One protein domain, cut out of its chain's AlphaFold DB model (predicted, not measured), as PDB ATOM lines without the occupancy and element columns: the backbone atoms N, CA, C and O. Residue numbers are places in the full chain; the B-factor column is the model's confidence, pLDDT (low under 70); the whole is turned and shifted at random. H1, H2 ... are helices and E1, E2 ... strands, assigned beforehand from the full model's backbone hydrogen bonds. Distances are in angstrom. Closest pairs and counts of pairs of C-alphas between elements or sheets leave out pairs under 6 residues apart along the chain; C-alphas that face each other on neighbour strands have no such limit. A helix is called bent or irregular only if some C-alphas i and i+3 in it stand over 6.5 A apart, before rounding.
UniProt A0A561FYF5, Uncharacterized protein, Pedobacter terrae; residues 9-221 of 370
ATOM      1  N   ASN A   9     514.339 420.564 366.740       88.56
ATOM      2  CA  ASN A   9     512.979 420.011 366.776       88.56
ATOM      3  C   ASN A   9     511.899 421.069 366.497       88.56
ATOM      4  O   ASN A   9     510.945 420.792 365.774       88.56
ATOM      5  N   GLU A  10     512.050 422.288 367.022       92.44
ATOM      6  CA  GLU A  10     511.131 423.396 366.721       92.44
ATOM      7  C   GLU A  10     511.205 423.806 365.245       92.44
ATOM      8  O   GLU A  10     510.176 424.095 364.631       92.44
ATOM      9  N   ILE A  11     512.407 423.791 364.656       92.81
ATOM     10  CA  ILE A  11     512.595 424.032 363.220       92.81
ATOM     11  C   ILE A  11     511.878 422.950 362.409       92.81
ATOM     12  O   ILE A  11     511.126 423.290 361.493       92.81
ATOM     13  N   THR A  12     512.064 421.674 362.752       90.75
ATOM     14  CA  THR A  12     511.395 420.550 362.082       90.75
ATOM     15  C   THR A  12     509.876 420.669 362.180       90.75
ATOM     16  O   THR A  12     509.208 420.658 361.149       90.75
ATOM     17  N   ALA A  13     509.325 420.905 363.374       90.44
ATOM     18  CA  ALA A  13     507.884 421.078 363.563       90.44
ATOM     19  C   ALA A  13     507.330 422.250 362.731       90.44
ATOM     20  O   ALA A  13     506.305 422.133 362.058       90.44
ATOM     21  N   GLN A  14     508.040 423.381 362.701       93.06
ATOM     22  CA  GLN A  14     507.658 424.527 361.876       93.06
ATOM     23  C   GLN A  14     507.713 424.206 360.374       93.06
ATOM     24  O   GLN A  14     506.885 424.714 359.613       93.06
ATOM     25  N   MET A  15     508.674 423.387 359.936       92.62
ATOM     26  CA  MET A  15     508.778 422.931 358.551       92.62
ATOM     27  C   MET A  15     507.646 421.972 358.172       92.62
ATOM     28  O   MET A  15     507.090 422.101 357.082       92.62
ATOM     29  N   GLU A  16     507.272 421.060 359.064       91.31
ATOM     30  CA  GLU A  16     506.146 420.140 358.879       91.31
ATOM     31  C   GLU A  16     504.812 420.884 358.769       91.31
ATOM     32  O   GLU A  16     504.013 420.569 357.889       91.31
ATOM     33  N   MET A  17     504.595 421.919 359.591       91.88
ATOM     34  CA  MET A  17     503.400 422.770 359.512       91.88
ATOM     35  C   MET A  17     503.282 423.510 358.172       91.88
ATOM     36  O   MET A  17     502.182 423.691 357.651       91.88
ATOM     37  N   ASP A  18     504.408 423.947 357.613       93.25
ATOM     38  CA  ASP A  18     504.462 424.694 356.355       93.25
ATOM     39  C   ASP A  18     504.301 423.792 355.121       93.25
ATOM     40  O   ASP A  18     503.810 424.230 354.074       93.25
ATOM     41  N   LEU A  19     504.729 422.530 355.219       90.06
ATOM     42  CA  LEU A  19     504.866 421.631 354.077       90.06
ATOM     43  C   LEU A  19     503.560 421.410 353.285       90.06
ATOM     44  O   LEU A  19     503.638 421.419 352.053       90.06
ATOM     45  N   PRO A  20     502.367 421.254 353.903       91.50
ATOM     46  CA  PRO A  20     501.107 421.138 353.166       91.50
ATOM     47  C   PRO A  20     500.823 422.351 352.272       91.50
ATOM     48  O   PRO A  20     500.456 422.185 351.107       91.50
ATOM     49  N   GLU A  21     501.056 423.568 352.776       94.31
ATOM     50  CA  GLU A  21     500.856 424.808 352.017       94.31
ATOM     51  C   GLU A  21     501.838 424.893 350.840       94.31
ATOM     52  O   GLU A  21     501.458 425.209 349.708       94.31
ATOM     53  N   VAL A  22     503.109 424.565 351.089       92.81
ATOM     54  CA  VAL A  22     504.163 424.574 350.064       92.81
ATOM     55  C   VAL A  22     503.874 423.539 348.979       92.81
ATOM     56  O   VAL A  22     503.985 423.855 347.793       92.81
ATOM     57  N   ARG A  23     503.448 422.326 349.356       90.56
ATOM     58  CA  ARG A  23     503.063 421.259 348.419       90.56
ATOM     59  C   ARG A  23     501.864 421.665 347.570       90.56
ATOM     60  O   ARG A  23     501.919 421.503 346.354       90.56
ATOM     61  N   ALA A  24     500.830 422.258 348.170       90.62
ATOM     62  CA  ALA A  24     499.673 422.760 347.431       90.62
ATOM     63  C   ALA A  24     500.082 423.833 346.407       90.62
ATOM     64  O   ALA A  24     499.727 423.748 345.232       90.62
ATOM     65  N   LYS A  25     500.914 424.803 346.811       91.75
ATOM     66  CA  LYS A  25     501.456 425.830 345.905       91.75
ATOM     67  C   LYS A  25     502.331 425.238 344.795       91.75
ATOM     68  O   LYS A  25     502.273 425.704 343.657       91.75
ATOM     69  N   ALA A  26     503.107 424.200 345.099       89.88
ATOM     70  CA  ALA A  26     503.910 423.488 344.114       89.88
ATOM     71  C   ALA A  26     503.038 422.754 343.082       89.88
ATOM     72  O   ALA A  26     503.313 422.846 341.884       89.88
ATOM     73  N   MET A  27     501.949 422.107 343.512       87.31
ATOM     74  CA  MET A  27     501.019 421.401 342.620       87.31
ATOM     75  C   MET A  27     500.455 422.304 341.512       87.31
ATOM     76  O   MET A  27     500.350 421.867 340.368       87.31
ATOM     77  N   TYR A  28     500.189 423.587 341.778       86.94
ATOM     78  CA  TYR A  28     499.733 424.513 340.728       86.94
ATOM     79  C   TYR A  28     500.749 424.692 339.590       86.94
ATOM     80  O   TYR A  28     500.360 424.850 338.433       86.94
ATOM     81  N   LYS A  29     502.051 424.620 339.892       87.00
ATOM     82  CA  LYS A  29     503.132 424.718 338.894       87.00
ATOM     83  C   LYS A  29     503.532 423.374 338.286       87.00
ATOM     84  O   LYS A  29     504.280 423.332 337.309       87.00
ATOM     85  N   GLN A  30     502.996 422.270 338.802       84.56
ATOM     86  CA  GLN A  30     503.291 420.920 338.324       84.56
ATOM     87  C   GLN A  30     502.973 420.754 336.832       84.56
ATOM     88  O   GLN A  30     503.749 420.147 336.097       84.56
ATOM     89  N   LYS A  31     501.870 421.344 336.348       84.81
ATOM     90  CA  LYS A  31     501.456 421.252 334.936       84.81
ATOM     91  C   LYS A  31     502.489 421.852 333.979       84.81
ATOM     92  O   LYS A  31     502.691 421.323 332.883       84.81
ATOM     93  N   GLU A  32     503.143 422.942 334.372       87.19
ATOM     94  CA  GLU A  32     504.224 423.555 333.593       87.19
ATOM     95  C   GLU A  32     505.436 422.628 333.535       87.19
ATOM     96  O   GLU A  32     506.001 422.413 332.461       87.19
ATOM     97  N   PHE A  33     505.768 421.985 334.656       88.75
ATOM     98  CA  PHE A  33     506.850 421.011 334.697       88.75
ATOM     99  C   PHE A  33     506.552 419.748 333.873       88.75
ATOM    100  O   PHE A  33     507.405 419.320 333.098       88.75
ATOM    101  N   CYS A  34     505.329 419.204 333.917       86.88
ATOM    102  CA  CYS A  34     504.925 418.082 333.055       86.88
ATOM    103  C   CYS A  34     505.171 418.382 331.570       86.88
ATOM    104  O   CYS A  34     505.609 417.511 330.818       86.88
ATOM    105  N   ARG A  35     504.909 419.623 331.134       87.19
ATOM    106  CA  ARG A  35     505.164 420.047 329.749       87.19
ATOM    107  C   ARG A  35     506.656 420.047 329.418       87.19
ATOM    108  O   ARG A  35     507.004 419.658 328.307       87.19
ATOM    109  N   LEU A  36     507.519 420.443 330.357       87.88
ATOM    110  CA  LEU A  36     508.974 420.365 330.188       87.88
ATOM    111  C   LEU A  36     509.435 418.912 330.022       87.88
ATOM    112  O   LEU A  36     510.202 418.625 329.110       87.88
ATOM    113  N   ILE A  37     508.900 417.984 330.823       86.75
ATOM    114  CA  ILE A  37     509.212 416.548 330.712       86.75
ATOM    115  C   ILE A  37     508.820 415.998 329.335       86.75
ATOM    116  O   ILE A  37     509.601 415.291 328.704       86.75
ATOM    117  N   ILE A  38     507.611 416.316 328.855       86.19
ATOM    118  CA  ILE A  38     507.103 415.828 327.560       86.19
ATOM    119  C   ILE A  38     507.986 416.298 326.403       86.19
ATOM    120  O   ILE A  38     508.231 415.530 325.477       86.19
ATOM    121  N   LYS A  39     508.447 417.550 326.459       88.75
ATOM    122  CA  LYS A  39     509.275 418.155 325.411       88.75
ATOM    123  C   LYS A  39     510.741 417.732 325.476       88.75
ATOM    124  O   LYS A  39     511.465 417.975 324.518       88.75
ATOM    125  N   SER A  40     511.186 417.133 326.580       87.81
ATOM    126  CA  SER A  40     512.588 416.765 326.736       87.81
ATOM    127  C   SER A  40     512.932 415.458 326.024       87.81
ATOM    128  O   SER A  40     512.193 414.463 326.070       87.81
ATOM    129  N   THR A  41     514.103 415.457 325.400       83.62
ATOM    130  CA  THR A  41     514.760 414.287 324.807       83.62
ATOM    131  C   THR A  41     515.868 413.730 325.704       83.62
ATOM    132  O   THR A  41     516.249 412.579 325.538       83.62
ATOM    133  N   SER A  42     516.334 414.504 326.689       82.56
ATOM    134  CA  SER A  42     517.392 414.130 327.633       82.56
ATOM    135  C   SER A  42     516.921 414.223 329.083       82.56
ATOM    136  O   SER A  42     516.143 415.114 329.440       82.56
ATOM    137  N   PHE A  43     517.433 413.338 329.934       83.25
ATOM    138  CA  PHE A  43     517.149 413.299 331.367       83.25
ATOM    139  C   PHE A  43     518.462 413.294 332.173       83.25
ATOM    140  O   PHE A  43     519.468 412.811 331.656       83.25
ATOM    141  N   PRO A  44     518.482 413.822 333.415       85.31
ATOM    142  CA  PRO A  44     517.345 414.341 334.178       85.31
ATOM    143  C   PRO A  44     516.862 415.723 333.711       85.31
ATOM    144  O   PRO A  44     517.654 416.584 333.331       85.31
ATOM    145  N   VAL A  45     515.550 415.954 333.794       87.25
ATOM    146  CA  VAL A  45     514.928 417.264 333.553       87.25
ATOM    147  C   VAL A  45     514.760 417.963 334.892       87.25
ATOM    148  O   VAL A  45     514.139 417.419 335.803       87.25
ATOM    149  N   VAL A  46     515.291 419.177 335.016       88.88
ATOM    150  CA  VAL A  46     515.166 419.994 336.228       88.88
ATOM    151  C   VAL A  46     514.481 421.307 335.869       88.88
ATOM    152  O   VAL A  46     514.904 421.992 334.938       88.88
ATOM    153  N   ALA A  47     513.402 421.648 336.575       88.25
ATOM    154  CA  ALA A  47     512.709 422.917 336.372       88.25
ATOM    155  C   ALA A  47     513.547 424.096 336.871       88.25
ATOM    156  O   ALA A  47     514.368 423.952 337.781       88.25
ATOM    157  N   ALA A  48     513.254 425.287 336.350       89.62
ATOM    158  CA  ALA A  48     513.695 426.518 336.990       89.62
ATOM    159  C   ALA A  48     513.150 426.564 338.436       89.62
ATOM    160  O   ALA A  48     511.933 426.452 338.622       89.62
ATOM    161  N   PRO A  49     514.017 426.714 339.456       93.38
ATOM    162  CA  PRO A  49     513.578 426.852 340.837       93.38
ATOM    163  C   PRO A  49     512.656 428.057 341.012       93.38
ATOM    164  O   PRO A  49     512.866 429.103 340.397       93.38
ATOM    165  N   PHE A  50     511.673 427.946 341.900       94.56
ATOM    166  CA  PHE A  50     510.838 429.079 342.293       94.56
ATOM    167  C   PHE A  50     510.689 429.148 343.809       94.56
ATOM    168  O   PHE A  50     510.862 428.154 344.514       94.56
ATOM    169  N   VAL A  51     510.373 430.343 344.302       96.25
ATOM    170  CA  VAL A  51     510.228 430.608 345.734       96.25
ATOM    171  C   VAL A  51     508.752 430.670 346.103       96.25
ATOM    172  O   VAL A  51     507.957 431.338 345.441       96.25
ATOM    173  N   VAL A  52     508.399 429.991 347.187       95.62
ATOM    174  CA  VAL A  52     507.103 430.052 347.854       95.62
ATOM    175  C   VAL A  52     507.298 430.725 349.205       95.62
ATOM    176  O   VAL A  52     508.200 430.364 349.952       95.62
ATOM    177  N   THR A  53     506.451 431.697 349.531       95.56
ATOM    178  CA  THR A  53     506.370 432.241 350.894       95.56
ATOM    179  C   THR A  53     505.114 431.691 351.559       95.56
ATOM    180  O   THR A  53     504.037 431.747 350.952       95.56
ATOM    181  N   THR A  54     505.267 431.120 352.753       94.25
ATOM    182  CA  THR A  54     504.170 430.544 353.550       94.25
ATOM    183  C   THR A  54     503.479 431.604 354.400       94.25
ATOM    184  O   THR A  54     504.025 432.693 354.612       94.25
ATOM    185  N   ALA A  55     502.295 431.290 354.931       90.75
ATOM    186  CA  ALA A  55     501.596 432.155 355.885       90.75
ATOM    187  C   ALA A  55     502.460 432.462 357.126       90.75
ATOM    188  O   ALA A  55     502.465 433.584 357.634       90.75
ATOM    189  N   ASN A  56     503.294 431.499 357.532       88.75
ATOM    190  CA  ASN A  56     504.263 431.625 358.622       88.75
ATOM    191  C   ASN A  56     505.509 432.458 358.266       88.75
ATOM    192  O   ASN A  56     506.450 432.517 359.064       88.75
ATOM    193  N   ARG A  57     505.508 433.115 357.095       90.81
ATOM    194  CA  ARG A  57     506.563 433.990 356.554       90.81
ATOM    195  C   ARG A  57     507.901 433.294 356.292       90.81
ATOM    196  O   ARG A  57     508.918 433.967 356.132       90.81
ATOM    197  N   ASN A  58     507.912 431.967 356.203       93.56
ATOM    198  CA  ASN A  58     509.099 431.230 355.785       93.56
ATOM    199  C   ASN A  58     509.176 431.193 354.259       93.56
ATOM    200  O   ASN A  58     508.156 431.131 353.566       93.56
ATOM    201  N   ARG A  59     510.399 431.221 353.726       96.06
ATOM    202  CA  ARG A  59     510.642 431.146 352.283       96.06
ATOM    203  C   ARG A  59     511.151 429.765 351.920       96.06
ATOM    204  O   ARG A  59     512.163 429.319 352.452       96.06
ATOM    205  N   TRP A  60     510.485 429.144 350.964       96.94
ATOM    206  CA  TRP A  60     510.767 427.808 350.473       96.94
ATOM    207  C   TRP A  60     511.188 427.863 349.015       96.94
ATOM    208  O   TRP A  60     510.488 428.438 348.186       96.94
ATOM    209  N   ILE A  61     512.321 427.257 348.690       96.62
ATOM    210  CA  ILE A  61     512.750 427.026 347.316       96.62
ATOM    211  C   ILE A  61     512.212 425.658 346.907       96.62
ATOM    212  O   ILE A  61     512.479 424.654 347.568       96.62
ATOM    213  N   VAL A  62     511.455 425.631 345.815       94.44
ATOM    214  CA  VAL A  62     510.882 424.411 345.245       94.44
ATOM    215  C   VAL A  62     511.605 424.098 343.943       94.44
ATOM    216  O   VAL A  62     511.680 424.944 343.045       94.44
ATOM    217  N   ILE A  63     512.139 422.883 343.843       92.69
ATOM    218  CA  ILE A  63     512.874 422.408 342.670       92.69
ATOM    219  C   ILE A  63     512.253 421.097 342.209       92.69
ATOM    220  O   ILE A  63     512.393 420.062 342.860       92.69
ATOM    221  N   PHE A  64     511.582 421.142 341.062       89.94
ATOM    222  CA  PHE A  64     511.092 419.937 340.414       89.94
ATOM    223  C   PHE A  64     512.205 419.250 339.630       89.94
ATOM    224  O   PHE A  64     512.937 419.898 338.875       89.94
ATOM    225  N   ARG A  65     512.285 417.929 339.770       86.19
ATOM    226  CA  ARG A  65     513.183 417.067 339.012       86.19
ATOM    227  C   ARG A  65     512.414 415.850 338.516       86.19
ATOM    228  O   ARG A  65     511.547 415.350 339.222       86.19
ATOM    229  N   ALA A  66     512.749 415.410 337.310       85.50
ATOM    230  CA  ALA A  66     512.281 414.162 336.739       85.50
ATOM    231  C   ALA A  66     513.468 413.390 336.168       85.50
ATOM    232  O   ALA A  66     514.279 413.958 335.428       85.50
ATOM    233  N   MET A  67     513.579 412.108 336.508       81.62
ATOM    234  CA  MET A  67     514.654 411.231 336.037       81.62
ATOM    235  C   MET A  67     514.268 410.496 334.757       81.62
ATOM    236  O   MET A  67     515.144 410.101 333.995       81.62
ATOM    237  N   ASN A  68     512.973 410.331 334.492       81.12
ATOM    238  CA  ASN A  68     512.485 409.701 333.272       81.12
ATOM    239  C   ASN A  68     511.177 410.328 332.764       81.12
ATOM    240  O   ASN A  68     510.521 411.139 333.422       81.12
ATOM    241  N   ARG A  69     510.778 409.935 331.550       81.31
ATOM    242  CA  ARG A  69     509.563 410.439 330.893       81.31
ATOM    243  C   ARG A  69     508.272 409.940 331.555       81.31
ATOM    244  O   ARG A  69     507.246 410.616 331.441       81.31
ATOM    245  N   CYS A  70     508.295 408.785 332.224       77.44
ATOM    246  CA  CYS A  70     507.124 408.186 332.873       77.44
ATOM    247  C   CYS A  70     506.633 409.018 334.065       77.44
ATOM    248  O   CYS A  70     505.422 409.115 334.281       77.44
ATOM    249  N   GLU A  71     507.544 409.716 334.748       76.31
ATOM    250  CA  GLU A  71     507.233 410.618 335.864       76.31
ATOM    251  C   GLU A  71     506.266 411.748 335.487       76.31
ATOM    252  O   GLU A  71     505.594 412.281 336.357       76.31
ATOM    253  N   ARG A  72     506.056 412.063 334.199       73.88
ATOM    254  CA  ARG A  72     505.025 413.039 333.783       73.88
ATOM    255  C   ARG A  72     503.608 412.688 334.261       73.88
ATOM    256  O   ARG A  72     502.775 413.587 334.352       73.88
ATOM    257  N   LYS A  73     503.318 411.393 334.461       68.19
ATOM    258  CA  LYS A  73     501.994 410.880 334.862       68.19
ATOM    259  C   LYS A  73     501.793 410.920 336.376       68.19
ATOM    260  O   LYS A  73     500.664 411.057 336.820       68.19
ATOM    261  N   ASN A  74     502.882 410.808 337.132       63.38
ATOM    262  CA  ASN A  74     502.930 410.854 338.587       63.38
ATOM    263  C   ASN A  74     504.256 411.514 338.970       63.38
ATOM    264  O   ASN A  74     505.215 410.814 339.291       63.38
ATOM    265  N   ILE A  75     504.337 412.849 338.900       63.50
ATOM    266  CA  ILE A  75     505.475 413.537 339.521       63.50
ATOM    267  C   ILE A  75     505.261 413.307 341.005       63.50
ATOM    268  O   ILE A  75     504.379 413.939 341.595       63.50
ATOM    269  N   SER A  76     505.997 412.362 341.585       60.41
ATOM    270  CA  SER A  76     505.945 412.215 343.025       60.41
ATOM    271  C   SER A  76     506.450 413.522 343.622       60.41
ATOM    272  O   SER A  76     507.540 413.995 343.286       60.41
ATOM    273  N   LEU A  77     505.657 414.120 344.513       59.88
ATOM    274  CA  LEU A  77     506.140 415.214 345.353       59.88
ATOM    275  C   LEU A  77     507.377 414.775 346.153       59.88
ATOM    276  O   LEU A  77     508.167 415.630 346.533       59.88
ATOM    277  N   ASP A  78     507.597 413.468 346.317       57.16
ATOM    278  CA  ASP A  78     508.795 412.898 346.936       57.16
ATOM    279  C   ASP A  78     510.072 413.144 346.108       57.16
ATOM    280  O   ASP A  78     511.165 413.159 346.662       57.16
ATOM    281  N   HIS A  79     509.965 413.390 344.795       64.25
ATOM    282  CA  HIS A  79     511.103 413.751 343.929       64.25
ATOM    283  C   HIS A  79     511.324 415.267 343.834       64.25
ATOM    284  O   HIS A  79     512.255 415.733 343.170       64.25
ATOM    285  N   THR A  80     510.450 416.052 344.465       81.50
ATOM    286  CA  THR A  80     510.555 417.509 344.501       81.50
ATOM    287  C   THR A  80     511.414 417.908 345.688       81.50
ATOM    288  O   THR A  80     511.122 417.567 346.831       81.50
ATOM    289  N   THR A  81     512.480 418.659 345.433       88.75
ATOM    290  CA  THR A  81     513.313 419.181 346.516       88.75
ATOM    291  C   THR A  81     512.643 420.418 347.100       88.75
ATOM    292  O   THR A  81     512.439 421.414 346.399       88.75
ATOM    293  N   PHE A  82     512.314 420.349 348.389       91.81
ATOM    294  CA  PHE A  82     511.776 421.457 349.173       91.81
ATOM    295  C   PHE A  82     512.842 421.946 350.146       91.81
ATOM    296  O   PHE A  82     513.194 421.242 351.088       91.81
ATOM    297  N   VAL A  83     513.349 423.154 349.923       94.75
ATOM    298  CA  VAL A  83     514.390 423.748 350.766       94.75
ATOM    299  C   VAL A  83     513.803 424.943 351.492       94.75
ATOM    300  O   VAL A  83     513.481 425.950 350.861       94.75
ATOM    301  N   CYS A  84     513.673 424.859 352.811       96.19
ATOM    302  CA  CYS A  84     513.285 426.014 353.609       96.19
ATOM    303  C   CYS A  84     514.502 426.921 353.826       96.19
ATOM    304  O   CYS A  84     515.632 426.446 353.920       96.19
ATOM    305  N   THR A  85     514.293 428.232 353.893       96.88
ATOM    306  CA  THR A  85     515.357 429.214 354.115       96.88
ATOM    307  C   THR A  85     514.965 430.211 355.194       96.88
ATOM    308  O   THR A  85     513.819 430.667 355.247       96.88
ATOM    309  N   ALA A  86     515.935 430.591 356.023       95.31
ATOM    310  CA  ALA A  86     515.770 431.615 357.051       95.31
ATOM    311  C   ALA A  86     516.961 432.576 357.040       95.31
ATOM    312  O   ALA A  86     518.087 432.193 356.719       95.31
ATOM    313  N   ASN A  87     516.703 433.841 357.370       93.94
ATOM    314  CA  ASN A  87     517.747 434.854 357.492       93.94
ATOM    315  C   ASN A  87     518.250 434.871 358.934       93.94
ATOM    316  O   ASN A  87     517.488 435.232 359.830       93.94
ATOM    317  N   PHE A  88     519.515 434.521 359.145       93.25
ATOM    318  CA  PHE A  88     520.200 434.650 360.429       93.25
ATOM    319  C   PHE A  88     521.264 435.750 360.369       93.25
ATOM    320  O   PHE A  88     521.545 436.315 359.308       93.25
ATOM    321  N   SER A  89     521.842 436.071 361.529       91.06
ATOM    322  CA  SER A  89     522.852 437.129 361.684       91.06
ATOM    323  C   SER A  89     524.100 436.922 360.814       91.06
ATOM    324  O   SER A  89     524.664 437.890 360.314       91.06
ATOM    325  N   ASP A  90     524.497 435.673 360.574       91.19
ATOM    326  CA  ASP A  90     525.636 435.293 359.731       91.19
ATOM    327  C   ASP A  90     525.243 434.991 358.269       91.19
ATOM    328  O   ASP A  90     526.072 434.538 357.475       91.19
ATOM    329  N   GLY A  91     523.993 435.255 357.877       93.31
ATOM    330  CA  GLY A  91     523.495 435.144 356.507       93.31
ATOM    331  C   GLY A  91     522.300 434.203 356.354       93.31
ATOM    332  O   GLY A  91     521.645 433.812 357.315       93.31
ATOM    333  N   ILE A  92     521.984 433.849 355.105       95.94
ATOM    334  CA  ILE A  92     520.838 432.982 354.800       95.94
ATOM    335  C   ILE A  92     521.237 431.521 355.001       95.94
ATOM    336  O   ILE A  92     522.171 431.039 354.356       95.94
ATOM    337  N   TRP A  93     520.514 430.832 355.878       96.25
ATOM    338  CA  TRP A  93     520.633 429.393 356.087       96.25
ATOM    339  C   TRP A  93     519.579 428.656 355.272       96.25
ATOM    340  O   TRP A  93     518.506 429.200 354.982       96.25
ATOM    341  N   ALA A  94     519.891 427.414 354.916       96.12
ATOM    342  CA  ALA A  94     518.960 426.510 354.262       96.12
ATOM    343  C   ALA A  94     518.738 425.257 355.113       96.12
ATOM    344  O   ALA A  94     519.655 424.789 355.788       96.12
ATOM    345  N   PHE A  95     517.526 424.720 355.048       93.94
ATOM    346  CA  PHE A  95     517.078 423.573 355.825       93.94
ATOM    347  C   PHE A  95     516.405 422.569 354.897       93.94
ATOM    348  O   PHE A  95     515.567 422.941 354.065       93.94
ATOM    349  N   LEU A  96     516.770 421.301 355.048       89.88
ATOM    350  CA  LEU A  96     516.218 420.187 354.291       89.88
ATOM    351  C   LEU A  96     515.772 419.104 355.275       89.88
ATOM    352  O   LEU A  96     516.561 418.677 356.115       89.88
ATOM    353  N   MET A  97     514.522 418.657 355.158       84.38
ATOM    354  CA  MET A  97     514.068 417.453 355.858       84.38
ATOM    355  C   MET A  97     514.598 416.229 355.120       84.38
ATOM    356  O   MET A  97     514.453 416.122 353.901       84.38
ATOM    357  N   THR A  98     515.206 415.311 355.857       72.56
ATOM    358  CA  THR A  98     515.761 414.067 355.333       72.56
ATOM    359  C   THR A  98     515.000 412.897 355.937       72.56
ATOM    360  O   THR A  98     514.765 412.870 357.145       72.56
ATOM    361  N   SER A  99     514.643 411.896 355.136       58.78
ATOM    362  CA  SER A  99     514.311 410.580 355.693       58.78
ATOM    363  C   SER A  99     515.532 410.072 356.462       58.78
ATOM    364  O   SER A  99     516.623 410.175 355.902       58.78
ATOM    365  N   ALA A 100     515.345 409.609 357.708       48.62
ATOM    366  CA  ALA A 100     516.385 409.160 358.642       48.62
ATOM    367  C   ALA A 100     517.715 408.804 357.958       48.62
ATOM    368  O   ALA A 100     517.822 407.824 357.215       48.62
ATOM    369  N   LEU A 101     518.707 409.662 358.182       44.22
ATOM    370  CA  LEU A 101     520.082 409.466 357.757       44.22
ATOM    371  C   LEU A 101     520.659 408.290 358.546       44.22
ATOM    372  O   LEU A 101     521.194 408.489 359.620       44.22
ATOM    373  N   GLY A 102     520.553 407.078 358.009       36.06
ATOM    374  CA  GLY A 102     521.232 405.913 358.569       36.06
ATOM    375  C   GLY A 102     520.472 405.205 359.698       36.06
ATOM    376  O   GLY A 102     520.091 405.777 360.703       36.06
ATOM    377  N   GLN A 103     520.268 403.905 359.482       36.59
ATOM    378  CA  GLN A 103     520.123 402.843 360.484       36.59
ATOM    379  C   GLN A 103     519.214 403.097 361.709       36.59
ATOM    380  O   GLN A 103     519.648 403.470 362.789       36.59
ATOM    381  N   GLY A 104     517.953 402.669 361.583       36.06
ATOM    382  CA  GLY A 104     517.173 402.152 362.717       36.06
ATOM    383  C   GLY A 104     516.303 403.150 363.482       36.06
ATOM    384  O   GLY A 104     515.310 402.729 364.076       36.06
ATOM    385  N   THR A 105     516.569 404.453 363.417       37.53
ATOM    386  CA  THR A 105     515.660 405.461 363.976       37.53
ATOM    387  C   THR A 105     514.545 405.775 362.976       37.53
ATOM    388  O   THR A 105     514.744 406.326 361.895       37.53
ATOM    389  N   LYS A 106     513.310 405.395 363.323       41.59
ATOM    390  CA  LYS A 106     512.097 405.851 362.629       41.59
ATOM    391  C   LYS A 106     511.890 407.342 362.942       41.59
ATOM    392  O   LYS A 106     511.124 407.669 363.841       41.59
ATOM    393  N   GLY A 107     512.585 408.235 362.240       52.81
ATOM    394  CA  GLY A 107     512.491 409.681 362.463       52.81
ATOM    395  C   GLY A 107     512.766 410.518 361.214       52.81
ATOM    396  O   GLY A 107     513.414 410.069 360.268       52.81
ATOM    397  N   ILE A 108     512.246 411.745 361.191       61.91
ATOM    398  CA  ILE A 108     512.589 412.753 360.181       61.91
ATOM    399  C   ILE A 108     513.842 413.478 360.680       61.91
ATOM    400  O   ILE A 108     513.821 414.100 361.740       61.91
ATOM    401  N   GLY A 109     514.935 413.371 359.928       76.38
ATOM    402  CA  GLY A 109     516.163 414.119 360.181       76.38
ATOM    403  C   GLY A 109     516.106 415.522 359.573       76.38
ATOM    404  O   GLY A 109     515.345 415.793 358.641       76.38
ATOM    405  N   LEU A 110     516.943 416.415 360.084       87.19
ATOM    406  CA  LEU A 110     517.085 417.799 359.663       87.19
ATOM    407  C   LEU A 110     518.531 418.057 359.230       87.19
ATOM    408  O   LEU A 110     519.464 417.995 360.027       87.19
ATOM    409  N   ALA A 111     518.720 418.412 357.963       90.38
ATOM    410  CA  ALA A 111     519.994 418.887 357.445       90.38
ATOM    411  C   ALA A 111     520.004 420.422 357.402       90.38
ATOM    412  O   ALA A 111     519.192 421.048 356.714       90.38
ATOM    413  N   LEU A 112     520.951 421.029 358.120       93.25
ATOM    414  CA  LEU A 112     521.142 422.471 358.217       93.25
ATOM    415  C   LEU A 112     522.372 422.895 357.413       93.25
ATOM    416  O   LEU A 112     523.460 422.360 357.603       93.25
ATOM    417  N   PHE A 113     522.232 423.905 356.560       94.81
ATOM    418  CA  PHE A 113     523.311 424.404 355.706       94.81
ATOM    419  C   PHE A 113     523.581 425.877 356.011       94.81
ATOM    420  O   PHE A 113     522.720 426.736 355.798       94.81
ATOM    421  N   LYS A 114     524.797 426.181 356.479       95.00
ATOM    422  CA  LYS A 114     525.209 427.561 356.777       95.00
ATOM    423  C   LYS A 114     525.444 428.397 355.522       95.00
ATOM    424  O   LYS A 114     525.892 427.893 354.493       95.00
ATOM    425  N   SER A 115     525.297 429.713 355.658       95.12
ATOM    426  CA  SER A 115     525.609 430.704 354.616       95.12
ATOM    427  C   SER A 115     527.021 430.545 354.018       95.12
ATOM    428  O   SER A 115     527.203 430.616 352.799       95.12
ATOM    429  N   HIS A 116     528.024 430.269 354.861       94.81
ATOM    430  CA  HIS A 116     529.422 430.094 354.452       94.81
ATOM    431  C   HIS A 116     529.614 428.925 353.470       94.81
ATOM    432  O   HIS A 116     530.440 429.022 352.558       94.81
ATOM    433  N   LEU A 117     528.821 427.854 353.585       95.69
ATOM    434  CA  LEU A 117     528.842 426.730 352.647       95.69
ATOM    435  C   LEU A 117     528.522 427.205 351.225       95.69
ATOM    436  O   LEU A 117     529.263 426.913 350.282       95.69
ATOM    437  N   PHE A 118     527.473 428.012 351.075       96.25
ATOM    438  CA  PHE A 118     527.066 428.561 349.784       96.25
ATOM    439  C   PHE A 118     528.069 429.581 349.246       96.25
ATOM    440  O   PHE A 118     528.368 429.582 348.053       96.25
ATOM    441  N   ALA A 119     528.652 430.415 350.113       95.31
ATOM    442  CA  ALA A 119     529.718 431.337 349.715       95.31
ATOM    443  C   ALA A 119     530.918 430.584 349.116       95.31
ATOM    444  O   ALA A 119     531.470 430.982 348.088       95.31
ATOM    445  N   ARG A 120     531.281 429.453 349.723       94.50
ATOM    446  CA  ARG A 120     532.341 428.565 349.250       94.50
ATOM    447  C   ARG A 120     531.980 427.866 347.935       94.50
ATOM    448  O   ARG A 120     532.828 427.793 347.050       94.50
ATOM    449  N   TYR A 121     530.736 427.416 347.766       95.25
ATOM    450  CA  TYR A 121     530.233 426.904 346.483       95.25
ATOM    451  C   TYR A 121     530.329 427.958 345.366       95.25
ATOM    452  O   TYR A 121     530.887 427.689 344.302       95.25
ATOM    453  N   ARG A 122     529.882 429.193 345.641       95.81
ATOM    454  CA  ARG A 122     529.949 430.323 344.701       95.81
ATOM    455  C   ARG A 122     531.365 430.565 344.186       95.81
ATOM    456  O   ARG A 122     531.544 430.744 342.985       95.81
ATOM    457  N   LEU A 123     532.347 430.587 345.090       94.50
ATOM    458  CA  LEU A 123     533.748 430.846 344.751       94.50
ATOM    459  C   LEU A 123     534.331 429.754 343.848       94.50
ATOM    460  O   LEU A 123     534.970 430.072 342.850       94.50
ATOM    461  N   ARG A 124     534.073 428.480 344.162       91.88
ATOM    462  CA  ARG A 124     534.639 427.343 343.418       91.88
ATOM    463  C   ARG A 124     534.115 427.240 341.995       91.88
ATOM    464  O   ARG A 124     534.891 427.014 341.078       91.88
ATOM    465  N   TYR A 125     532.825 427.501 341.804       91.62
ATOM    466  CA  TYR A 125     532.200 427.484 340.480       91.62
ATOM    467  C   TYR A 125     532.132 428.864 339.816       91.62
ATOM    468  O   TYR A 125     531.450 429.022 338.805       91.62
ATOM    469  N   LYS A 126     532.815 429.877 340.377       93.19
ATOM    470  CA  LYS A 126     532.885 431.255 339.854       93.19
ATOM    471  C   LYS A 126     531.504 431.832 339.493       93.19
ATOM    472  O   LYS A 126     531.324 432.495 338.471       93.19
ATOM    473  N   LEU A 127     530.503 431.560 340.331       94.31
ATOM    474  CA  LEU A 127     529.117 431.950 340.076       94.31
ATOM    475  C   LEU A 127     528.880 433.418 340.448       94.31
ATOM    476  O   LEU A 127     529.291 433.877 341.511       94.31
ATOM    477  N   LYS A 128     528.119 434.136 339.615       95.00
ATOM    478  CA  LYS A 128     527.651 435.505 339.916       95.00
ATOM    479  C   LYS A 128     526.417 435.547 340.833       95.00
ATOM    480  O   LYS A 128     526.057 436.611 341.319       95.00
ATOM    481  N   LYS A 129     525.768 434.399 341.066       94.06
ATOM    482  CA  LYS A 129     524.524 434.282 341.845       94.06
ATOM    483  C   LYS A 129     524.758 434.534 343.340       94.06
ATOM    484  O   LYS A 129     525.800 434.157 343.881       94.06
ATOM    485  N   THR A 130     523.764 435.105 344.020       94.31
ATOM    486  CA  THR A 130     523.786 435.399 345.467       94.31
ATOM    487  C   THR A 130     522.442 435.109 346.136       94.31
ATOM    488  O   THR A 130     521.434 434.929 345.459       94.31
ATOM    489  N   GLY A 131     522.411 435.073 347.473       94.06
ATOM    490  CA  GLY A 131     521.170 434.908 348.237       94.06
ATOM    491  C   GLY A 131     520.413 433.625 347.877       94.06
ATOM    492  O   GLY A 131     521.018 432.562 347.742       94.06
ATOM    493  N   LEU A 132     519.093 433.728 347.695       95.44
ATOM    494  CA  LEU A 132     518.241 432.580 347.360       95.44
ATOM    495  C   LEU A 132     518.591 431.945 346.009       95.44
ATOM    496  O   LEU A 132     518.506 430.729 345.881       95.44
ATOM    497  N   GLU A 133     519.029 432.728 345.020       95.44
ATOM    498  CA  GLU A 133     519.414 432.190 343.707       95.44
ATOM    499  C   GLU A 133     520.653 431.299 343.788       95.44
ATOM    500  O   GLU A 133     520.768 430.314 343.059       95.44
ATOM    501  N   LEU A 134     521.589 431.635 344.681       96.62
ATOM    502  CA  LEU A 134     522.777 430.825 344.928       96.62
ATOM    503  C   LEU A 134     522.417 429.508 345.618       96.62
ATOM    504  O   LEU A 134     522.910 428.457 345.212       96.62
ATOM    505  N   ILE A 135     521.544 429.565 346.628       96.62
ATOM    506  CA  ILE A 135     521.041 428.377 347.331       96.62
ATOM    507  C   ILE A 135     520.282 427.478 346.348       96.62
ATOM    508  O   ILE A 135     520.547 426.280 346.273       96.62
ATOM    509  N   ALA A 136     519.400 428.058 345.532       95.94
ATOM    510  CA  ALA A 136     518.671 427.335 344.498       95.94
ATOM    511  C   ALA A 136     519.625 426.669 343.499       95.94
ATOM    512  O   ALA A 136     519.491 425.479 343.243       95.94
ATOM    513  N   ALA A 137     520.630 427.393 342.994       94.94
ATOM    514  CA  ALA A 137     521.622 426.838 342.076       94.94
ATOM    515  C   ALA A 137     522.413 425.671 342.687       94.94
ATOM    516  O   ALA A 137     522.649 424.679 341.997       94.94
ATOM    517  N   TYR A 138     522.774 425.768 343.971       95.25
ATOM    518  CA  TYR A 138     523.418 424.676 344.695       95.25
ATOM    519  C   TYR A 138     522.530 423.429 344.716       95.25
ATOM    520  O   TYR A 138     522.956 422.381 344.235       95.25
ATOM    521  N   PHE A 139     521.290 423.540 345.204       93.50
ATOM    522  CA  PHE A 139     520.380 422.395 345.316       93.50
ATOM    523  C   PHE A 139     519.871 421.898 343.960       93.50
ATOM    524  O   PHE A 139     519.535 420.731 343.835       93.50
ATOM    525  N   THR A 140     519.877 422.711 342.901       91.62
ATOM    526  CA  THR A 140     519.594 422.238 341.537       91.62
ATOM    527  C   THR A 140     520.591 421.175 341.085       91.62
ATOM    528  O   THR A 140     520.209 420.303 340.312       91.62
ATOM    529  N   LYS A 141     521.844 421.224 341.548       88.06
ATOM    530  CA  LYS A 141     522.890 420.256 341.191       88.06
ATOM    531  C   LYS A 141     523.189 419.255 342.304       88.06
ATOM    532  O   LYS A 141     523.445 418.099 342.024       88.06
ATOM    533  N   ASN A 142     523.086 419.669 343.560       86.50
ATOM    534  CA  ASN A 142     523.466 418.888 344.737       86.50
ATOM    535  C   ASN A 142     522.226 418.564 345.590       86.50
ATOM    536  O   ASN A 142     522.198 418.838 346.787       86.50
ATOM    537  N   ASN A 143     521.162 418.054 344.958       76.69
ATOM    538  CA  ASN A 143     519.888 417.754 345.630       76.69
ATOM    539  C   ASN A 143     519.893 416.436 346.412       76.69
ATOM    540  O   ASN A 143     519.079 416.264 347.313       76.69
ATOM    541  N   SER A 144     520.757 415.499 346.029       70.44
ATOM    542  CA  SER A 144     520.953 414.235 346.728       70.44
ATOM    543  C   SER A 144     522.204 414.361 347.576       70.44
ATOM    544  O   SER A 144     523.288 414.646 347.060       70.44
ATOM    545  N   LEU A 145     522.023 414.191 348.880       72.12
ATOM    546  CA  LEU A 145     523.112 414.140 349.829       72.12
ATOM    547  C   LEU A 145     523.152 412.738 350.422       72.12
ATOM    548  O   LEU A 145     522.219 412.348 351.118       72.12
ATOM    549  N   SER A 146     524.212 411.991 350.120       66.44
ATOM    550  CA  SER A 146     524.479 410.719 350.787       66.44
ATOM    551  C   SER A 146     525.454 410.976 351.925       66.44
ATOM    552  O   SER A 146     526.554 411.489 351.729       66.44
ATOM    553  N   CYS A 147     525.022 410.676 353.138       65.00
ATOM    554  CA  CYS A 147     525.798 410.851 354.353       65.00
ATOM    555  C   CYS A 147     526.141 409.470 354.883       65.00
ATOM    556  O   CYS A 147     525.258 408.635 355.049       65.00
ATOM    557  N   ALA A 148     527.417 409.228 355.146       52.31
ATOM    558  CA  ALA A 148     527.879 407.925 355.593       52.31
ATOM    559  C   ALA A 148     528.732 408.095 356.844       52.31
ATOM    560  O   ALA A 148     529.924 408.396 356.741       52.31
ATOM    561  N   PHE A 149     528.115 407.922 358.010       59.59
ATOM    562  CA  PHE A 149     528.788 407.920 359.304       59.59
ATOM    563  C   PHE A 149     527.918 407.222 360.353       59.59
ATOM    564  O   PHE A 149     526.698 407.263 360.280       59.59
ATOM    565  N   GLN A 150     528.578 406.580 361.316       53.88
ATOM    566  CA  GLN A 150     527.959 406.069 362.532       53.88
ATOM    567  C   GLN A 150     527.801 407.250 363.495       53.88
ATOM    568  O   GLN A 150     528.796 407.806 363.967       53.88
ATOM    569  N   ASP A 151     526.571 407.696 363.687       64.75
ATOM    570  CA  ASP A 151     526.170 408.818 364.537       64.75
ATOM    571  C   ASP A 151     525.770 408.388 365.951       64.75
ATOM    572  O   ASP A 151     525.666 409.245 366.822       64.75
ATOM    573  N   HIS A 152     525.658 407.083 366.203       68.12
ATOM    574  CA  HIS A 152     525.378 406.511 367.517       68.12
ATOM    575  C   HIS A 152     526.572 405.727 368.087       68.12
ATOM    576  O   HIS A 152     527.350 405.126 367.342       68.12
ATOM    577  N   ASP A 153     526.725 405.722 369.411       69.62
ATOM    578  CA  ASP A 153     527.622 404.789 370.100       69.62
ATOM    579  C   ASP A 153     527.026 403.370 370.198       69.62
ATOM    580  O   ASP A 153     525.912 403.099 369.745       69.62
ATOM    581  N   GLU A 154     527.772 402.443 370.806       67.75
ATOM    582  CA  GLU A 154     527.346 401.052 371.041       67.75
ATOM    583  C   GLU A 154     526.088 400.935 371.923       67.75
ATOM    584  O   GLU A 154     525.507 399.857 372.043       67.75
ATOM    585  N   HIS A 155     525.659 402.029 372.554       63.00
ATOM    586  CA  HIS A 155     524.485 402.110 373.419       63.00
ATOM    587  C   HIS A 155     523.326 402.875 372.757       63.00
ATOM    588  O   HIS A 155     522.295 403.096 373.393       63.00
ATOM    589  N   GLY A 156     523.462 403.253 371.480       67.00
ATOM    590  CA  GLY A 156     522.443 403.980 370.723       67.00
ATOM    591  C   GLY A 156     522.407 405.486 371.003       67.00
ATOM    592  O   GLY A 156     521.516 406.178 370.516       67.00
ATOM    593  N   THR A 157     523.363 406.031 371.757       72.62
ATOM    594  CA  THR A 157     523.400 407.458 372.099       72.62
ATOM    595  C   THR A 157     523.983 408.263 370.949       72.62
ATOM    596  O   THR A 157     525.060 407.946 370.444       72.62
ATOM    597  N   THR A 158     523.301 409.340 370.555       74.50
ATOM    598  CA  THR A 158     523.792 410.247 369.509       74.50
ATOM    599  C   THR A 158     525.106 410.915 369.922       74.50
ATOM    600  O   THR A 158     525.192 411.603 370.942       74.50
ATOM    601  N   LEU A 159     526.118 410.799 369.070       79.88
ATOM    602  CA  LEU A 159     527.435 411.404 369.220       79.88
ATOM    603  C   LEU A 159     527.431 412.860 368.728       79.88
ATOM    604  O   LEU A 159     527.910 413.179 367.637       79.88
ATOM    605  N   VAL A 160     526.902 413.766 369.551       83.62
ATOM    606  CA  VAL A 160     526.899 415.214 369.270       83.62
ATOM    607  C   VAL A 160     528.331 415.738 369.072       83.62
ATOM    608  O   VAL A 160     529.272 415.303 369.730       83.62
ATOM    609  N   ASN A 161     528.503 416.691 368.152       84.88
ATOM    610  CA  ASN A 161     529.779 417.253 367.687       84.88
ATOM    611  C   ASN A 161     530.689 416.273 366.930       84.88
ATOM    612  O   ASN A 161     531.819 416.628 366.571       84.88
ATOM    613  N   ARG A 162     530.227 415.053 366.635       84.75
ATOM    614  CA  ARG A 162     530.960 414.153 365.744       84.75
ATOM    615  C   ARG A 162     531.056 414.787 364.362       84.75
ATOM    616  O   ARG A 162     530.058 415.244 363.811       84.75
ATOM    617  N   LYS A 163     532.268 414.813 363.803       85.38
ATOM    618  CA  LYS A 163     532.507 415.315 362.448       85.38
ATOM    619  C   LYS A 163     531.850 414.390 361.440       85.38
ATOM    620  O   LYS A 163     532.009 413.174 361.512       85.38
ATOM    621  N   VAL A 164     531.174 414.994 360.477       83.50
ATOM    622  CA  VAL A 164     530.462 414.274 359.434       83.50
ATOM    623  C   VAL A 164     530.763 414.849 358.066       83.50
ATOM    624  O   VAL A 164     531.142 416.016 357.920       83.50
ATOM    625  N   TYR A 165     530.555 414.025 357.047       82.81
ATOM    626  CA  TYR A 165     530.586 414.468 355.670       82.81
ATOM    627  C   TYR A 165     529.448 413.847 354.869       82.81
ATOM    628  O   TYR A 165     529.015 412.727 355.139       82.81
ATOM    629  N   GLY A 166     528.985 414.592 353.872       80.50
ATOM    630  CA  GLY A 166     528.029 414.120 352.885       80.50
ATOM    631  C   GLY A 166     528.587 414.290 351.478       80.50
ATOM    632  O   GLY A 166     529.239 415.293 351.186       80.50
ATOM    633  N   THR A 167     528.337 413.325 350.606       80.31
ATOM    634  CA  THR A 167     528.681 413.385 349.185       80.31
ATOM    635  C   THR A 167     527.483 413.870 348.371       80.31
ATOM    636  O   THR A 167     526.323 413.608 348.696       80.31
ATOM    637  N   SER A 168     527.772 414.617 347.312       84.00
ATOM    638  CA  SER A 168     526.802 415.161 346.361       84.00
ATOM    639  C   SER A 168     527.372 415.109 344.941       84.00
ATOM    640  O   SER A 168     528.552 414.821 344.757       84.00
ATOM    641  N   GLU A 169     526.554 415.423 343.933       82.75
ATOM    642  CA  GLU A 169     526.931 415.324 342.512       82.75
ATOM    643  C   GLU A 169     528.201 416.117 342.157       82.75
ATOM    644  O   GLU A 169     528.985 415.679 341.323       82.75
ATOM    645  N   GLN A 170     528.427 417.277 342.780       86.31
ATOM    646  CA  GLN A 170     529.549 418.148 342.418       86.31
ATOM    647  C   GLN A 170     530.676 418.180 343.464       86.31
ATOM    648  O   GLN A 170     531.742 418.750 343.216       86.31
ATOM    649  N   GLY A 171     530.457 417.614 344.651       86.31
ATOM    650  CA  GLY A 171     531.467 417.616 345.705       86.31
ATOM    651  C   GLY A 171     530.958 417.128 347.053       86.31
ATOM    652  O   GLY A 171     529.959 416.417 347.147       86.31
ATOM    653  N   ILE A 172     531.639 417.547 348.111       86.94
ATOM    654  CA  ILE A 172     531.417 417.102 349.485       86.94
ATOM    655  C   ILE A 172     531.011 418.272 350.362       86.94
ATOM    656  O   ILE A 172     531.566 419.368 350.269       86.94
ATOM    657  N   VAL A 173     530.073 418.023 351.267       89.44
ATOM    658  CA  VAL A 173     529.778 418.905 352.394       89.44
ATOM    659  C   VAL A 173     530.409 418.347 353.656       89.44
ATOM    660  O   VAL A 173     530.372 417.144 353.900       89.44
ATOM    661  N   LEU A 174     530.985 419.228 354.466       89.12
ATOM    662  CA  LEU A 174     531.562 418.876 355.759       89.12
ATOM    663  C   LEU A 174     530.793 419.578 356.869       89.12
ATOM    664  O   LEU A 174     530.413 420.752 356.748       89.12
ATOM    665  N   GLY A 175     530.599 418.857 357.961       90.69
ATOM    666  CA  GLY A 175     529.752 419.286 359.053       90.69
ATOM    667  C   GLY A 175     530.012 418.541 360.349       90.69
ATOM    668  O   GLY A 175     531.043 417.891 360.526       90.69
ATOM    669  N   GLU A 176     529.047 418.646 361.247       89.75
ATOM    670  CA  GLU A 176     529.002 417.902 362.502       89.75
ATOM    671  C   GLU A 176     527.559 417.523 362.859       89.75
ATOM    672  O   GLU A 176     526.609 418.189 362.429       89.75
ATOM    673  N   VAL A 177     527.399 416.467 363.654       87.50
ATOM    674  CA  VAL A 177     526.120 416.150 364.299       87.50
ATOM    675  C   VAL A 177     525.823 417.245 365.320       87.50
ATOM    676  O   VAL A 177     526.608 417.469 366.241       87.50
ATOM    677  N   ARG A 178     524.714 417.962 365.141       86.56
ATOM    678  CA  ARG A 178     524.308 419.069 366.018       86.56
ATOM    679  C   ARG A 178     523.408 418.583 367.151       86.56
ATOM    680  O   ARG A 178     523.523 419.076 368.269       86.56
ATOM    681  N   SER A 179     522.523 417.642 366.851       83.75
ATOM    682  CA  SER A 179     521.567 417.039 367.780       83.75
ATOM    683  C   SER A 179     521.160 415.652 367.273       83.75
ATOM    684  O   SER A 179     521.597 415.242 366.202       83.75
ATOM    685  N   GLU A 180     520.315 414.944 368.026       77.44
ATOM    686  CA  GLU A 180     519.744 413.642 367.633       77.44
ATOM    687  C   GLU A 180     519.055 413.674 366.265       77.44
ATOM    688  O   GLU A 180     519.134 412.721 365.500       77.44
ATOM    689  N   THR A 181     518.408 414.787 365.928       77.12
ATOM    690  CA  THR A 181     517.681 414.937 364.664       77.12
ATOM    691  C   THR A 181     518.408 415.846 363.678       77.12
ATOM    692  O   THR A 181     518.060 415.861 362.502       77.12
ATOM    693  N   GLY A 182     519.416 416.606 364.116       84.50
ATOM    694  CA  GLY A 182     520.026 417.690 363.351       84.50
ATOM    695  C   GLY A 182     521.473 417.435 362.941       84.50
ATOM    696  O   GLY A 182     522.354 417.245 363.776       84.50
ATOM    697  N   THR A 183     521.761 417.565 361.646       87.94
ATOM    698  CA  THR A 183     523.127 417.599 361.100       87.94
ATOM    699  C   THR A 183     523.448 418.975 360.524       87.94
ATOM    700  O   THR A 183     522.721 419.487 359.675       87.94
ATOM    701  N   LEU A 184     524.564 419.574 360.945       91.50
ATOM    702  CA  LEU A 184     524.979 420.914 360.535       91.50
ATOM    703  C   LEU A 184     526.148 420.877 359.548       91.50
ATOM    704  O   LEU A 184     527.287 420.614 359.925       91.50
ATOM    705  N   PHE A 185     525.899 421.273 358.304       92.69
ATOM    706  CA  PHE A 185     526.907 421.437 357.261       92.69
ATOM    707  C   PHE A 185     527.438 422.875 357.215       92.69
ATOM    708  O   PHE A 185     526.706 423.849 357.006       92.69
ATOM    709  N   ARG A 186     528.754 423.014 357.404       91.94
ATOM    710  CA  ARG A 186     529.445 424.306 357.573       91.94
ATOM    711  C   ARG A 186     530.228 424.732 356.336       91.94
ATOM    712  O   ARG A 186     530.441 425.927 356.109       91.94
ATOM    713  N   THR A 187     530.708 423.772 355.554       92.25
ATOM    714  CA  THR A 187     531.521 424.049 354.370       92.25
ATOM    715  C   THR A 187     531.272 423.026 353.271       92.25
ATOM    716  O   THR A 187     530.700 421.965 353.492       92.25
ATOM    717  N   TYR A 188     531.713 423.389 352.078       92.12
ATOM    718  CA  TYR A 188     531.664 422.587 350.866       92.12
ATOM    719  C   TYR A 188     533.098 422.375 350.366       92.12
ATOM    720  O   TYR A 188     533.954 423.199 350.698       92.12
ATOM    721  N   ILE A 189     533.370 421.347 349.565       89.50
ATOM    722  CA  ILE A 189     534.622 421.078 348.839       89.50
ATOM    723  C   ILE A 189     534.231 420.489 347.476       89.50
ATOM    724  O   ILE A 189     533.449 419.547 347.440       89.50
ATOM    725  N   SER A 190     534.728 421.031 346.362       87.31
ATOM    726  CA  SER A 190     534.502 420.432 345.036       87.31
ATOM    727  C   SER A 190     535.440 419.247 344.812       87.31
ATOM    728  O   SER A 190     536.535 419.228 345.374       87.31
ATOM    729  N   TYR A 191     535.050 418.295 343.962       82.94
ATOM    730  CA  TYR A 191     535.906 417.146 343.623       82.94
ATOM    731  C   TYR A 191     537.289 417.557 343.091       82.94
ATOM    732  O   TYR A 191     538.288 416.977 343.501       82.94
ATOM    733  N   ASP A 192     537.375 418.647 342.323       80.75
ATOM    734  CA  ASP A 192     538.643 419.180 341.789       80.75
ATOM    735  C   ASP A 192     539.650 419.635 342.862       80.75
ATOM    736  O   ASP A 192     540.810 419.896 342.563       80.75
ATOM    737  N   MET A 193     539.209 419.794 344.111       80.38
ATOM    738  CA  MET A 193     540.064 420.205 345.229       80.38
ATOM    739  C   MET A 193     540.528 419.030 346.092       80.38
ATOM    740  O   MET A 193     541.143 419.255 347.133       80.38
ATOM    741  N   MET A 194     540.193 417.796 345.717       74.88
ATOM    742  CA  MET A 194     540.566 416.614 346.487       74.88
ATOM    743  C   MET A 194     542.001 416.194 346.197       74.88
ATOM    744  O   MET A 194     542.458 416.224 345.057       74.88
ATOM    745  N   HIS A 195     542.706 415.775 347.244       71.56
ATOM    746  CA  HIS A 195     544.038 415.197 347.108       71.56
ATOM    747  C   HIS A 195     543.948 413.742 346.628       71.56
ATOM    748  O   HIS A 195     543.002 413.039 346.977       71.56
ATOM    749  N   GLU A 196     544.953 413.274 345.886       59.41
ATOM    750  CA  GLU A 196     544.966 411.964 345.206       59.41
ATOM    751  C   GLU A 196     544.602 410.778 346.120       59.41
ATOM    752  O   GLU A 196     543.850 409.895 345.716       59.41
ATOM    753  N   GLY A 197     545.030 410.797 347.389       60.12
ATOM    754  CA  GLY A 197     544.704 409.748 348.366       60.12
ATOM    755  C   GLY A 197     543.245 409.724 348.847       60.12
ATOM    756  O   GLY A 197     542.782 408.706 349.347       60.12
ATOM    757  N   GLN A 198     542.500 410.820 348.688       59.25
ATOM    758  CA  GLN A 198     541.095 410.940 349.108       59.25
ATOM    759  C   GLN A 198     540.114 410.546 347.994       59.25
ATOM    760  O   GLN A 198     538.950 410.251 348.263       59.25
ATOM    761  N   ILE A 199     540.578 410.511 346.742       58.03
ATOM    762  CA  ILE A 199     539.736 410.255 345.568       58.03
ATOM    763  C   ILE A 199     539.117 408.857 345.640       58.03
ATOM    764  O   ILE A 199     537.936 408.708 345.349       58.03
ATOM    765  N   SER A 200     539.866 407.841 346.077       55.31
ATOM    766  CA  SER A 200     539.392 406.449 346.136       55.31
ATOM    767  C   SER A 200     538.179 406.260 347.061       55.31
ATOM    768  O   SER A 200     537.173 405.695 346.625       55.31
ATOM    769  N   GLU A 201     538.236 406.762 348.299       58.44
ATOM    770  CA  GLU A 201     537.165 406.596 349.295       58.44
ATOM    771  C   GLU A 201     535.881 407.319 348.858       58.44
ATOM    772  O   GLU A 201     534.778 406.768 348.912       58.44
ATOM    773  N   PHE A 202     536.018 408.546 348.349       58.97
ATOM    774  CA  PHE A 202     534.870 409.324 347.895       58.97
ATOM    775  C   PHE A 202     534.314 408.839 346.560       58.97
ATOM    776  O   PHE A 202     533.100 408.858 346.386       58.97
ATOM    777  N   THR A 203     535.156 408.328 345.657       57.38
ATOM    778  CA  THR A 203     534.699 407.690 344.413       57.38
ATOM    779  C   THR A 203     533.876 406.447 344.722       57.38
ATOM    780  O   THR A 203     532.819 406.261 344.133       57.38
ATOM    781  N   GLN A 204     534.283 405.623 345.695       58.81
ATOM    782  CA  GLN A 204     533.480 404.474 346.126       58.81
ATOM    783  C   GLN A 204     532.123 404.895 346.708       58.81
ATOM    784  O   GLN A 204     531.103 404.280 346.392       58.81
ATOM    785  N   LYS A 205     532.077 405.969 347.506       61.81
ATOM    786  CA  LYS A 205     530.815 406.502 348.048       61.81
ATOM    787  C   LYS A 205     529.946 407.189 346.994       61.81
ATOM    788  O   LYS A 205     528.725 407.098 347.064       61.81
ATOM    789  N   GLU A 206     530.542 407.823 345.994       59.84
ATOM    790  CA  GLU A 206     529.828 408.365 344.837       59.84
ATOM    791  C   GLU A 206     529.269 407.241 343.956       59.84
ATOM    792  O   GLU A 206     528.113 407.308 343.547       59.84
ATOM    793  N   ILE A 207     530.024 406.156 343.748       59.94
ATOM    794  CA  ILE A 207     529.528 404.933 343.102       59.94
ATOM    795  C   ILE A 207     528.351 404.357 343.895       59.94
ATOM    796  O   ILE A 207     527.352 403.963 343.297       59.94
ATOM    797  N   LEU A 208     528.425 404.330 345.231       59.91
ATOM    798  CA  LEU A 208     527.315 403.880 346.074       59.91
ATOM    799  C   LEU A 208     526.083 404.782 345.911       59.91
ATOM    800  O   LEU A 208     525.002 404.265 345.653       59.91
ATOM    801  N   ARG A 209     526.244 406.111 345.951       65.88
ATOM    802  CA  ARG A 209     525.158 407.074 345.696       65.88
ATOM    803  C   ARG A 209     524.540 406.871 344.311       65.88
ATOM    804  O   ARG A 209     523.321 406.886 344.163       65.88
ATOM    805  N   GLN A 210     525.366 406.683 343.282       61.06
ATOM    806  CA  GLN A 210     524.900 406.418 341.919       61.06
ATOM    807  C   GLN A 210     524.138 405.096 341.840       61.06
ATOM    808  O   GLN A 210     523.095 405.051 341.193       61.06
ATOM    809  N   ARG A 211     524.596 404.051 342.539       58.66
ATOM    810  CA  ARG A 211     523.878 402.774 342.654       58.66
ATOM    811  C   ARG A 211     522.549 402.936 343.380       58.66
ATOM    812  O   ARG A 211     521.550 402.480 342.851       58.66
ATOM    813  N   GLU A 212     522.498 403.633 344.512       60.59
ATOM    814  CA  GLU A 212     521.247 403.938 345.223       60.59
ATOM    815  C   GLU A 212     520.266 404.689 344.313       60.59
ATOM    816  O   GLU A 212     519.096 404.320 344.213       60.59
ATOM    817  N   MET A 213     520.757 405.680 343.565       58.28
ATOM    818  CA  MET A 213     519.974 406.410 342.568       58.28
ATOM    819  C   MET A 213     519.513 405.518 341.405       58.28
ATOM    820  O   MET A 213     518.391 405.683 340.933       58.28
ATOM    821  N   GLN A 214     520.330 404.573 340.938       55.56
ATOM    822  CA  GLN A 214     519.973 403.625 339.875       55.56
ATOM    823  C   GLN A 214     518.972 402.569 340.358       55.56
ATOM    824  O   GLN A 214     517.990 402.298 339.672       55.56
ATOM    825  N   THR A 215     519.161 402.005 341.551       55.59
ATOM    826  CA  THR A 215     518.205 401.096 342.199       55.59
ATOM    827  C   THR A 215     516.869 401.799 342.418       55.59
ATOM    828  O   THR A 215     515.810 401.233 342.151       55.59
ATOM    829  N   TYR A 216     516.910 403.070 342.810       55.41
ATOM    830  CA  TYR A 216     515.731 403.915 342.895       55.41
ATOM    831  C   TYR A 216     515.066 404.134 341.530       55.41
ATOM    832  O   TYR A 216     513.859 403.940 341.399       55.41
ATOM    833  N   GLN A 217     515.833 404.451 340.482       51.41
ATOM    834  CA  GLN A 217     515.317 404.563 339.112       51.41
ATOM    835  C   GLN A 217     514.670 403.259 338.622       51.41
ATOM    836  O   GLN A 217     513.595 403.303 338.027       51.41
ATOM    837  N   ALA A 218     515.273 402.107 338.925       50.09
ATOM    838  CA  ALA A 218     514.726 400.789 338.603       50.09
ATOM    839  C   ALA A 218     513.431 400.488 339.385       50.09
ATOM    840  O   ALA A 218     512.484 399.906 338.852       50.09
ATOM    841  N   SER A 219     513.333 400.941 340.640       52.34
ATOM    842  CA  SER A 219     512.089 400.843 341.416       52.34
ATOM    843  C   SER A 219     510.961 401.692 340.811       52.34
ATOM    844  O   SER A 219     509.794 401.300 340.836       52.34
ATOM    845  N   LEU A 220     511.304 402.828 340.193       45.00
ATOM    846  CA  LEU A 220     510.350 403.720 339.536       45.00
ATOM    847  C   LEU A 220     509.850 403.154 338.207       45.00
ATOM    848  O   LEU A 220     508.654 403.260 337.931       45.00
ATOM    849  N   SER A 221     510.710 402.503 337.414       45.91
ATOM    850  CA  SER A 221     510.261 401.787 336.213       45.91
ATOM    851  C   SER A 221     509.292 400.655 336.561       45.91
ATOM    852  O   SER A 221     508.281 400.493 335.875       45.91
TER     853      SER A 221
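What this domain is: This is residues 9 to 221 of the 370 residues of an uncharacterized protein of Pedobacter terrae (UniProt A0A561FYF5). A strongly twisted sheet of eight strands curls round H3, with H4 packed on H3 and on E2, E3 and E4; the bent helix H1 packs on the sheet, its arm H1a on the face opposite to H4 and its arm H1b along the edge strand E1. The long helix H5 passes the other edge strand, E6, and ends close to H2. The 213 printed residues run H1 E1 E2 H2 E3 E4 E5 H3 H4 E6 E7 E8 H5, five named helices and eight named strands, class mixed. The mixed sheet has the order E1 E2 E3 E4 E5 E8 E7 E6, antiparallel but for E5 and E8. The whole is compact, with a radius of gyration of the C-alphas of 17.3 A and spans of 47 by 40 by 39 A.

Where its parts are: The strands are E1, residues 50 to 53, E2, 59 to 63, E3, 81 to 88, 21.9 A long, E4, 91 to 99, 26.2 A, E5, 108 to 113, E6, 163 to 167, E7, 171 to 177, 19.4 A, and E8, 182 to 190, 23.5 A, which bends by 59 degrees at residue 186. H1, residues 9 to 39, was assigned as one helix by its hydrogen bonds but is bent: C-alphas 17 and 20 are 6.9 A apart. Its arms are H1a, 9 to 17, from C-alpha 9 at (512.979, 420.011, 366.776), and H1b, 20 to 39, 29.1 A, irregular, with C-alphas 28 and 31 6.9 A apart. H2 is residues 70 to 73, H3 115 to 124 and H4 131 to 141. H5, 196 to 221, is 37.3 A long and only just irregular, with C-alphas 197 and 200 6.6 A apart; its last residue is Ser 221, with C-alpha 221 at (510.261, 401.787, 336.213).

How they stand to each other: E3 E4 E5 and E6 E7 E8 are meanders, each strand the antiparallel neighbour of the one before. Across E3 and E4, a hairpin, N 88 and O 91 are 2.9 A apart, and across the parallel pair E5 and E8, N 183 and O 110 are 2.8 A apart, both within hydrogen-bond range. E5, H3 H4 and E6 form a split strand-helix-strand unit, with E8 and E7 between its two strands, and its crossover is right-handed. The sheet curls round H3, whose Leu 117 C-alpha is 4.2 A from that of Thr 187 in E8. H3 and H4 touch at a steep tilt of 65 degrees, the same way, closest at the C-alphas of Phe 118 and Ile 135, 6.5 A. With helices on both faces the sheet makes three layers; H1a, at a height over the sheet of 9.0 A, and H4 lie on opposite faces. H1b touches H2 with residues 34 to 38 alone, closest at the C-alphas of Cys 34 and Arg 72, 5.1 A. H5 is on the sheet, its closest C-alphas to E6 being Glu 206 and Thr 167, 6.7 A. Every O i to N i+4 pair is within hydrogen-bond range in H1a and H3, against 13 of 16 in H1b, 6 of 7 in H4 and 20 of 22 in H5; H2 is too short for such a pair.

The domain as a whole: The C-alphas farthest apart, Lys 39 and His 155, are 52.9 A apart, and the printed part has no cut. The link from H4 to E6, residues 142 to 162, is long, and its residues 146 to 147 pair antiparallel with 166 to 167 of E6. The mean pLDDT of the printed part is 80.7, with residues 73 to 79, 99 to 108, 146 to 156 and 196 to 221 under 70.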